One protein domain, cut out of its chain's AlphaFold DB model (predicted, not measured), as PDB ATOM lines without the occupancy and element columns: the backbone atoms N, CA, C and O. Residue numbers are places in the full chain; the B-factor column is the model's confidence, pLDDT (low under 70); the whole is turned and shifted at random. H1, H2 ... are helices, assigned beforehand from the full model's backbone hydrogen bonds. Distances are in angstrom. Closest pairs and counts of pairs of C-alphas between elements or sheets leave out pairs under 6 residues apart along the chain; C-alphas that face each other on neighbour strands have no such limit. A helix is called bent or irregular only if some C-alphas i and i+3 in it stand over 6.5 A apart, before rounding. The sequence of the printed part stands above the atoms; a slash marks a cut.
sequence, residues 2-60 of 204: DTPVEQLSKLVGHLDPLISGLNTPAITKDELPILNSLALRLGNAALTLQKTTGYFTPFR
ATOM      1  N   ASP A   2      -2.209 -18.737  41.075       73.12
ATOM      2  CA  ASP A   2      -2.262 -17.295  41.331       73.12
ATOM      3  C   ASP A   2      -3.610 -16.936  41.965       73.12
ATOM      4  O   ASP A   2      -4.659 -17.458  41.572       73.12
ATOM      5  N   THR A   3      -3.584 -16.042  42.943       90.12
ATOM      6  CA  THR A   3      -4.792 -15.446  43.510       90.12
ATOM      7  C   THR A   3      -5.467 -14.524  42.482       90.12
ATOM      8  O   THR A   3      -4.798 -13.976  41.602       90.12
ATOM      9  N   PRO A   4      -6.785 -14.271  42.591       81.69
ATOM     10  CA  PRO A   4      -7.476 -13.324  41.710       81.69
ATOM     11  C   PRO A   4      -6.838 -11.922  41.684       81.69
ATOM     12  O   PRO A   4      -6.852 -11.253  40.655       81.69
ATOM     13  N   VAL A   5      -6.231 -11.486  42.793       81.50
ATOM     14  CA  VAL A   5      -5.532 -10.193  42.893       81.50
ATOM     15  C   VAL A   5      -4.224 -10.199  42.095       81.50
ATOM     16  O   VAL A   5      -3.946  -9.246  41.371       81.50
ATOM     17  N   GLU A   6      -3.447 -11.284  42.160       85.00
ATOM     18  CA  GLU A   6      -2.223 -11.444  41.361       85.00
ATOM     19  C   GLU A   6      -2.532 -11.510  39.859       85.00
ATOM     20  O   GLU A   6      -1.797 -10.945  39.050       85.00
ATOM     21  N   GLN A   7      -3.648 -12.135  39.476       85.12
ATOM     22  CA  GLN A   7      -4.111 -12.161  38.085       85.12
ATOM     23  C   GLN A   7      -4.517 -10.769  37.583       85.12
ATOM     24  O   GLN A   7      -4.151 -10.389  36.471       85.12
ATOM     25  N   LEU A   8      -5.226  -9.985  38.403       82.94
ATOM     26  CA  LEU A   8      -5.595  -8.603  38.077       82.94
ATOM     27  C   LEU A   8      -4.370  -7.691  37.975       82.94
ATOM     28  O   LEU A   8      -4.282  -6.895  37.046       82.94
ATOM     29  N   SER A   9      -3.402  -7.835  38.880       84.56
ATOM     30  CA  SER A   9      -2.152  -7.070  38.833       84.56
ATOM     31  C   SER A   9      -1.355  -7.363  37.559       84.56
ATOM     32  O   SER A   9      -0.912  -6.434  36.887       84.56
ATOM     33  N   LYS A  10      -1.254  -8.640  37.165       87.25
ATOM     34  CA  LYS A  10      -0.647  -9.030  35.884       87.25
ATOM     35  C   LYS A  10      -1.418  -8.458  34.696       87.25
ATOM     36  O   LYS A  10      -0.796  -7.988  33.754       87.25
ATOM     37  N   LEU A  11      -2.752  -8.488  34.714       86.19
ATOM     38  CA  LEU A  11      -3.574  -7.919  33.639       86.19
ATOM     39  C   LEU A  11      -3.317  -6.416  33.468       86.19
ATOM     40  O   LEU A  11      -3.100  -5.974  32.345       86.19
ATOM     41  N   VAL A  12      -3.299  -5.656  34.565       84.12
ATOM     42  CA  VAL A  12      -3.011  -4.213  34.544       84.12
ATOM     43  C   VAL A  12      -1.618  -3.947  33.972       84.12
ATOM     44  O   VAL A  12      -1.496  -3.155  33.045       84.12
ATOM     45  N   GLY A  13      -0.597  -4.694  34.408       82.44
ATOM     46  CA  GLY A  13       0.757  -4.558  33.860       82.44
ATOM     47  C   GLY A  13       0.878  -4.889  32.363       82.44
ATOM     48  O   GLY A  13       1.770  -4.376  31.695       82.44
ATOM     49  N   HIS A  14      -0.020  -5.710  31.804       86.56
ATOM     50  CA  HIS A  14      -0.082  -5.951  30.355       86.56
ATOM     51  C   HIS A  14      -0.836  -4.853  29.589       86.56
ATOM     52  O   HIS A  14      -0.626  -4.713  28.385       86.56
ATOM     53  N   LEU A  15      -1.708  -4.083  30.248       83.88
ATOM     54  CA  LEU A  15      -2.434  -2.977  29.619       83.88
ATOM     55  C   LEU A  15      -1.532  -1.756  29.398       83.88
ATOM     56  O   LEU A  15      -1.663  -1.110  28.364       83.88
ATOM     57  N   ASP A  16      -0.584  -1.479  30.294       78.44
ATOM     58  CA  ASP A  16       0.337  -0.333  30.193       78.44
ATOM     59  C   ASP A  16       1.103  -0.240  28.849       78.44
ATOM     60  O   ASP A  16       1.066   0.818  28.204       78.44
ATOM     61  N   PRO A  17       1.759  -1.309  28.346       80.06
ATOM     62  CA  PRO A  17       2.426  -1.268  27.044       80.06
ATOM     63  C   PRO A  17       1.442  -1.202  25.867       80.06
ATOM     64  O   PRO A  17       1.768  -0.603  24.844       80.06
ATOM     65  N   LEU A  18       0.236  -1.770  26.001       80.62
ATOM     66  CA  LEU A  18      -0.801  -1.695  24.964       80.62
ATOM     67  C   LEU A  18      -1.341  -0.270  24.826       80.62
ATOM     68  O   LEU A  18      -1.431   0.234  23.714       80.62
ATOM     69  N   ILE A  19      -1.632   0.397  25.946       77.19
ATOM     70  CA  ILE A  19      -2.071   1.799  25.985       77.19
ATOM     71  C   ILE A  19      -0.980   2.712  25.421       77.19
ATOM     72  O   ILE A  19      -1.266   3.585  24.607       77.19
ATOM     73  N   SER A  20       0.281   2.458  25.774       75.00
ATOM     74  CA  SER A  20       1.424   3.187  25.209       75.00
ATOM     75  C   SER A  20       1.534   3.014  23.686       75.00
ATOM     76  O   SER A  20       1.908   3.954  22.990       75.00
ATOM     77  N   GLY A  21       1.164   1.843  23.155       69.62
ATOM     78  CA  GLY A  21       1.099   1.565  21.716       69.62
ATOM     79  C   GLY A  21      -0.112   2.170  20.992       69.62
ATOM     80  O   GLY A  21      -0.072   2.329  19.773       69.62
ATOM     81  N   LEU A  22      -1.172   2.567  21.706       67.06
ATOM     82  CA  LEU A  22      -2.302   3.303  21.117       67.06
ATOM     83  C   LEU A  22      -1.940   4.764  20.783       67.06
ATOM     84  O   LEU A  22      -2.600   5.371  19.946       67.06
ATOM     85  N   ASN A  23      -0.867   5.303  21.377       59.16
ATOM     86  CA  ASN A  23      -0.332   6.637  21.077       59.16
ATOM     87  C   ASN A  23       0.570   6.668  19.824       59.16
ATOM     88  O   ASN A  23       1.120   7.712  19.479       59.16
ATOM     89  N   THR A  24       0.740   5.534  19.134       53.34
ATOM     90  CA  THR A  24       1.450   5.437  17.846       53.34
ATOM     91  C   THR A  24       0.464   5.286  16.679       53.34
ATOM     92  O   THR A  24      -0.614   4.721  16.858       53.34
ATOM     93  N   PRO A  25       0.779   5.785  15.465       56.34
ATOM     94  CA  PRO A  25      -0.212   5.871  14.400       56.34
ATOM     95  C   PRO A  25      -0.454   4.494  13.769       56.34
ATOM     96  O   PRO A  25       0.381   4.033  12.998       56.34
ATOM     97  N   ALA A  26      -1.590   3.861  14.090       60.75
ATOM     98  CA  ALA A  26      -2.338   2.929  13.226       60.75
ATOM     99  C   ALA A  26      -3.568   2.326  13.948       60.75
ATOM    100  O   ALA A  26      -3.672   1.111  14.074       60.75
ATOM    101  N   ILE A  27      -4.512   3.149  14.420       67.56
ATOM    102  CA  ILE A  27      -5.858   2.646  14.757       67.56
ATOM    103  C   ILE A  27      -6.744   2.926  13.548       67.56
ATOM    104  O   ILE A  27      -6.959   4.081  13.175       67.56
ATOM    105  N   THR A  28      -7.210   1.875  12.883       71.44
ATOM    106  CA  THR A  28      -8.059   1.999  11.694       71.44
ATOM    107  C   THR A  28      -9.476   2.452  12.066       71.44
ATOM    108  O   THR A  28      -9.941   2.265  13.194       71.44
ATOM    109  N   LYS A  29     -10.209   3.038  11.103       69.44
ATOM    110  CA  LYS A  29     -11.607   3.476  11.309       69.44
ATOM    111  C   LYS A  29     -12.527   2.329  11.770       69.44
ATOM    112  O   LYS A  29     -13.472   2.583  12.512       69.44
ATOM    113  N   ASP A  30     -12.210   1.091  11.394       74.50
ATOM    114  CA  ASP A  30     -12.970  -0.109  11.764       74.50
ATOM    115  C   ASP A  30     -12.629  -0.633  13.175       74.50
ATOM    116  O   ASP A  30     -13.436  -1.324  13.799       74.50
ATOM    117  N   GLU A  31     -11.467  -0.267  13.727       76.81
ATOM    118  CA  GLU A  31     -11.017  -0.669  15.068       76.81
ATOM    119  C   GLU A  31     -11.511   0.270  16.176       76.81
ATOM    120  O   GLU A  31     -11.672  -0.156  17.321       76.81
ATOM    121  N   LEU A  32     -11.831   1.526  15.851       75.38
ATOM    122  CA  LEU A  32     -12.393   2.507  16.788       75.38
ATOM    123  C   LEU A  32     -13.658   2.037  17.540       75.38
ATOM    124  O   LEU A  32     -13.698   2.171  18.767       75.38
ATOM    125  N   PRO A  33     -14.699   1.470  16.894       72.56
ATOM    126  CA  PRO A  33     -15.871   0.978  17.624       72.56
ATOM    127  C   PRO A  33     -15.536  -0.201  18.551       72.56
ATOM    128  O   PRO A  33     -16.134  -0.338  19.622       72.56
ATOM    129  N   ILE A  34     -14.558  -1.029  18.175       82.31
ATOM    130  CA  ILE A  34     -14.084  -2.155  18.988       82.31
ATOM    131  C   ILE A  34     -13.340  -1.626  20.216       82.31
ATOM    132  O   ILE A  34     -13.609  -2.070  21.334       82.31
ATOM    133  N   LEU A  35     -12.470  -0.633  20.028       80.44
ATOM    134  CA  LEU A  35     -11.738   0.023  21.105       80.44
ATOM    135  C   LEU A  35     -12.686   0.691  22.109       80.44
ATOM    136  O   LEU A  35     -12.543   0.490  23.312       80.44
ATOM    137  N   ASN A  36     -13.718   1.387  21.626       72.94
ATOM    138  CA  ASN A  36     -14.756   1.974  22.477       72.94
ATOM    139  C   ASN A  36     -15.510   0.913  23.297       72.94
ATOM    140  O   ASN A  36     -15.733   1.085  24.495       72.94
ATOM    141  N   SER A  37     -15.870  -0.216  22.680       77.31
ATOM    142  CA  SER A  37     -16.503  -1.340  23.385       77.31
ATOM    143  C   SER A  37     -15.587  -1.940  24.459       77.31
ATOM    144  O   SER A  37     -16.030  -2.234  25.574       77.31
ATOM    145  N   LEU A  38     -14.292  -2.086  24.162       81.94
ATOM    146  CA  LEU A  38     -13.294  -2.566  25.119       81.94
ATOM    147  C   LEU A  38     -13.115  -1.597  26.291       81.94
ATOM    148  O   LEU A  38     -13.129  -2.041  27.439       81.94
ATOM    149  N   ALA A  39     -13.036  -0.291  26.025       78.38
ATOM    150  CA  ALA A  39     -12.950   0.741  27.055       78.38
ATOM    151  C   ALA A  39     -14.157   0.692  28.009       78.38
ATOM    152  O   ALA A  39     -13.986   0.661  29.229       78.38
ATOM    153  N   LEU A  40     -15.376   0.571  27.469       71.94
ATOM    154  CA  LEU A  40     -16.598   0.427  28.269       71.94
ATOM    155  C   LEU A  40     -16.572  -0.827  29.154       71.94
ATOM    156  O   LEU A  40     -16.960  -0.786  30.324       71.94
ATOM    157  N   ARG A  41     -16.104  -1.959  28.619       78.31
ATOM    158  CA  ARG A  41     -16.006  -3.217  29.378       78.31
ATOM    159  C   ARG A  41     -14.960  -3.141  30.488       78.31
ATOM    160  O   ARG A  41     -15.229  -3.635  31.583       78.31
ATOM    161  N   LEU A  42     -13.813  -2.514  30.229       83.44
ATOM    162  CA  LEU A  42     -12.776  -2.278  31.235       83.44
ATOM    163  C   LEU A  42     -13.283  -1.353  32.349       83.44
ATOM    164  O   LEU A  42     -13.114  -1.675  33.524       83.44
ATOM    165  N   GLY A  43     -13.996  -0.278  31.997       76.88
ATOM    166  CA  GLY A  43     -14.653   0.601  32.967       76.88
ATOM    167  C   GLY A  43     -15.654  -0.148  33.853       76.88
ATOM    168  O   GLY A  43     -15.596  -0.061  35.078       76.88
ATOM    169  N   ASN A  44     -16.516  -0.977  33.258       75.25
ATOM    170  CA  ASN A  44     -17.470  -1.800  34.010       75.25
ATOM    171  C   ASN A  44     -16.788  -2.830  34.926       75.25
ATOM    172  O   ASN A  44     -17.254  -3.070  36.043       75.25
ATOM    173  N   ALA A  45     -15.683  -3.435  34.484       81.00
ATOM    174  CA  ALA A  45     -14.899  -4.352  35.308       81.00
ATOM    175  C   ALA A  45     -14.272  -3.625  36.508       81.00
ATOM    176  O   ALA A  45     -14.379  -4.108  37.637       81.00
ATOM    177  N   ALA A  46     -13.706  -2.434  36.295       79.81
ATOM    178  CA  ALA A  46     -13.178  -1.591  37.364       79.81
ATOM    179  C   ALA A  46     -14.265  -1.207  38.385       79.81
ATOM    180  O   ALA A  46     -14.035  -1.311  39.591       79.81
ATOM    181  N   LEU A  47     -15.474  -0.860  37.926       68.81
ATOM    182  CA  LEU A  47     -16.618  -0.576  38.803       68.81
ATOM    183  C   LEU A  47     -17.018  -1.786  39.657       68.81
ATOM    184  O   LEU A  47     -17.335  -1.637  40.837       68.81
ATOM    185  N   THR A  48     -17.006  -2.993  39.088       78.31
ATOM    186  CA  THR A  48     -17.274  -4.225  39.845       78.31
ATOM    187  C   THR A  48     -16.205  -4.471  40.910       78.31
ATOM    188  O   THR A  48     -16.557  -4.776  42.047       78.31
ATOM    189  N   LEU A  49     -14.923  -4.261  40.594       77.00
ATOM    190  CA  LEU A  49     -13.828  -4.410  41.560       77.00
ATOM    191  C   LEU A  49     -13.946  -3.424  42.728       77.00
ATOM    192  O   LEU A  49     -13.794  -3.821  43.880       77.00
ATOM    193  N   GLN A  50     -14.286  -2.163  42.448       69.00
ATOM    194  CA  GLN A  50     -14.509  -1.138  43.477       69.00
ATOM    195  C   GLN A  50     -15.678  -1.489  44.410       69.00
ATOM    196  O   GLN A  50     -15.610  -1.252  45.616       69.00
ATOM    197  N   LYS A  51     -16.744  -2.103  43.876       72.19
ATOM    198  CA  LYS A  51     -17.848  -2.629  44.695       72.19
ATOM    199  C   LYS A  51     -17.382  -3.763  45.611       72.19
ATOM    200  O   LYS A  51     -17.816  -3.823  46.758       72.19
ATOM    201  N   THR A  52     -16.503  -4.644  45.132       76.00
ATOM    202  CA  THR A  52     -15.988  -5.785  45.909       76.00
ATOM    203  C   THR A  52     -15.046  -5.362  47.037       76.00
ATOM    204  O   THR A  52     -15.056  -5.983  48.096       76.00
ATOM    205  N   THR A  53     -14.251  -4.305  46.856       72.56
ATOM    206  CA  THR A  53     -13.296  -3.832  47.874       72.56
ATOM    207  C   THR A  53     -13.929  -2.959  48.961       72.56
ATOM    208  O   THR A  53     -13.230  -2.533  49.877       72.56
ATOM    209  N   GLY A  54     -15.231  -2.660  48.877       59.12
ATOM    210  CA  GLY A  54     -15.914  -1.755  49.811       59.12
ATOM    211  C   GLY A  54     -15.531  -0.279  49.644       59.12
ATOM    212  O   GLY A  54     -16.161   0.586  50.247       59.12
ATOM    213  N   TYR A  55     -14.572   0.030  48.765       56.38
ATOM    214  CA  TYR A  55     -14.235   1.377  48.303       56.38
ATOM    215  C   TYR A  55     -15.153   1.796  47.150       56.38
ATOM    216  O   TYR A  55     -14.711   2.259  46.100       56.38
ATOM    217  N   PHE A  56     -16.462   1.650  47.351       46.53
ATOM    218  CA  PHE A  56     -17.437   2.277  46.475       46.53
ATOM    219  C   PHE A  56     -17.539   3.760  46.847       46.53
ATOM    220  O   PHE A  56     -18.478   4.202  47.505       46.53
ATOM    221  N   THR A  57     -16.576   4.564  46.402       47.28
ATOM    222  CA  THR A  57     -16.963   5.888  45.921       47.28
ATOM    223  C   THR A  57     -17.726   5.619  44.637       47.28
ATOM    224  O   THR A  57     -17.120   5.063  43.720       47.28
ATOM    225  N   PRO A  58     -19.030   5.937  44.527       43.88
ATOM    226  CA  PRO A  58     -19.633   5.966  43.209       43.88
ATOM    227  C   PRO A  58     -18.699   6.807  42.346       43.88
ATOM    228  O   PRO A  58     -18.359   7.929  42.733       43.88
ATOM    229  N   PHE A  59     -18.270   6.264  41.208       46.84
ATOM    230  CA  PHE A  59     -17.949   7.101  40.069       46.84
ATOM    231  C   PHE A  59     -19.234   7.891  39.827       46.84
ATOM    232  O   PHE A  59     -20.152   7.439  39.147       46.84
ATOM    233  N   ARG A  60     -19.390   9.016  40.536       48.12
ATOM    234  CA  ARG A  60     -20.283  10.061  40.089       48.12
ATOM    235  C   ARG A  60     -19.696  10.363  38.732       48.12
ATOM    236  O   ARG A  60     -18.548  10.791  38.689       48.12
TER     237      ARG A  60
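What this domain is: This is residues 2 to 60 of the 204 residues of an uncharacterized protein of Cyphellophora europaea CBS 101466 (UniProt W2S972). Two long helices, H2 and H1, form an open U: they run in roughly opposite directions with a gap between them, and a loop of residues 23 to 31 joins them at one end. At the other end a tail, residues 53 to 60, turns back beside the last part of H2. The printed part has 59 residues with two named helices, H1 then H2, and no named strand; the class is all helix. The whole is loose, with a radius of gyration of the C-alphas of 14.1 A, and flat, spanning 39 by 30 by 15 A.

How they stand to each other: The longest helix is H2, residues 32 to 52, and H1 is residues 4 to 22. They are apart: no C-alpha of the one is within 8 A of the other. The link between them has 9 residues and is short. Residues 9 to 21 of H1 and 36 to 46 of H2 stand free. In H2 every O i to N i+4 pair is within hydrogen-bond range; in H1 13 of 15 are.

Where its parts are: H2 measures 30.5 A from C-alpha 32 at (-12.393, 2.507, 16.788) to C-alpha 52 at (-15.988, -5.785, 45.909), z rising. H1 measures 27.0 A, from C-alpha 4 at (-7.476, -13.324, 41.710) to C-alpha 22 at (-2.302, 3.303, 21.117), z falling. H1 is neither bent nor irregular, but only just: C-alphas 14 and 17 are 6.3 A apart.

The domain as a whole: The two C-alphas farthest apart are those of Pro 25 and Gly 54, 39.5 A. The printed part has no cut and no long link. Its mean pLDDT is 73.2; the model's confidence is under 70 at residues 21 to 27, 29, 47, 50 and 54 to 60.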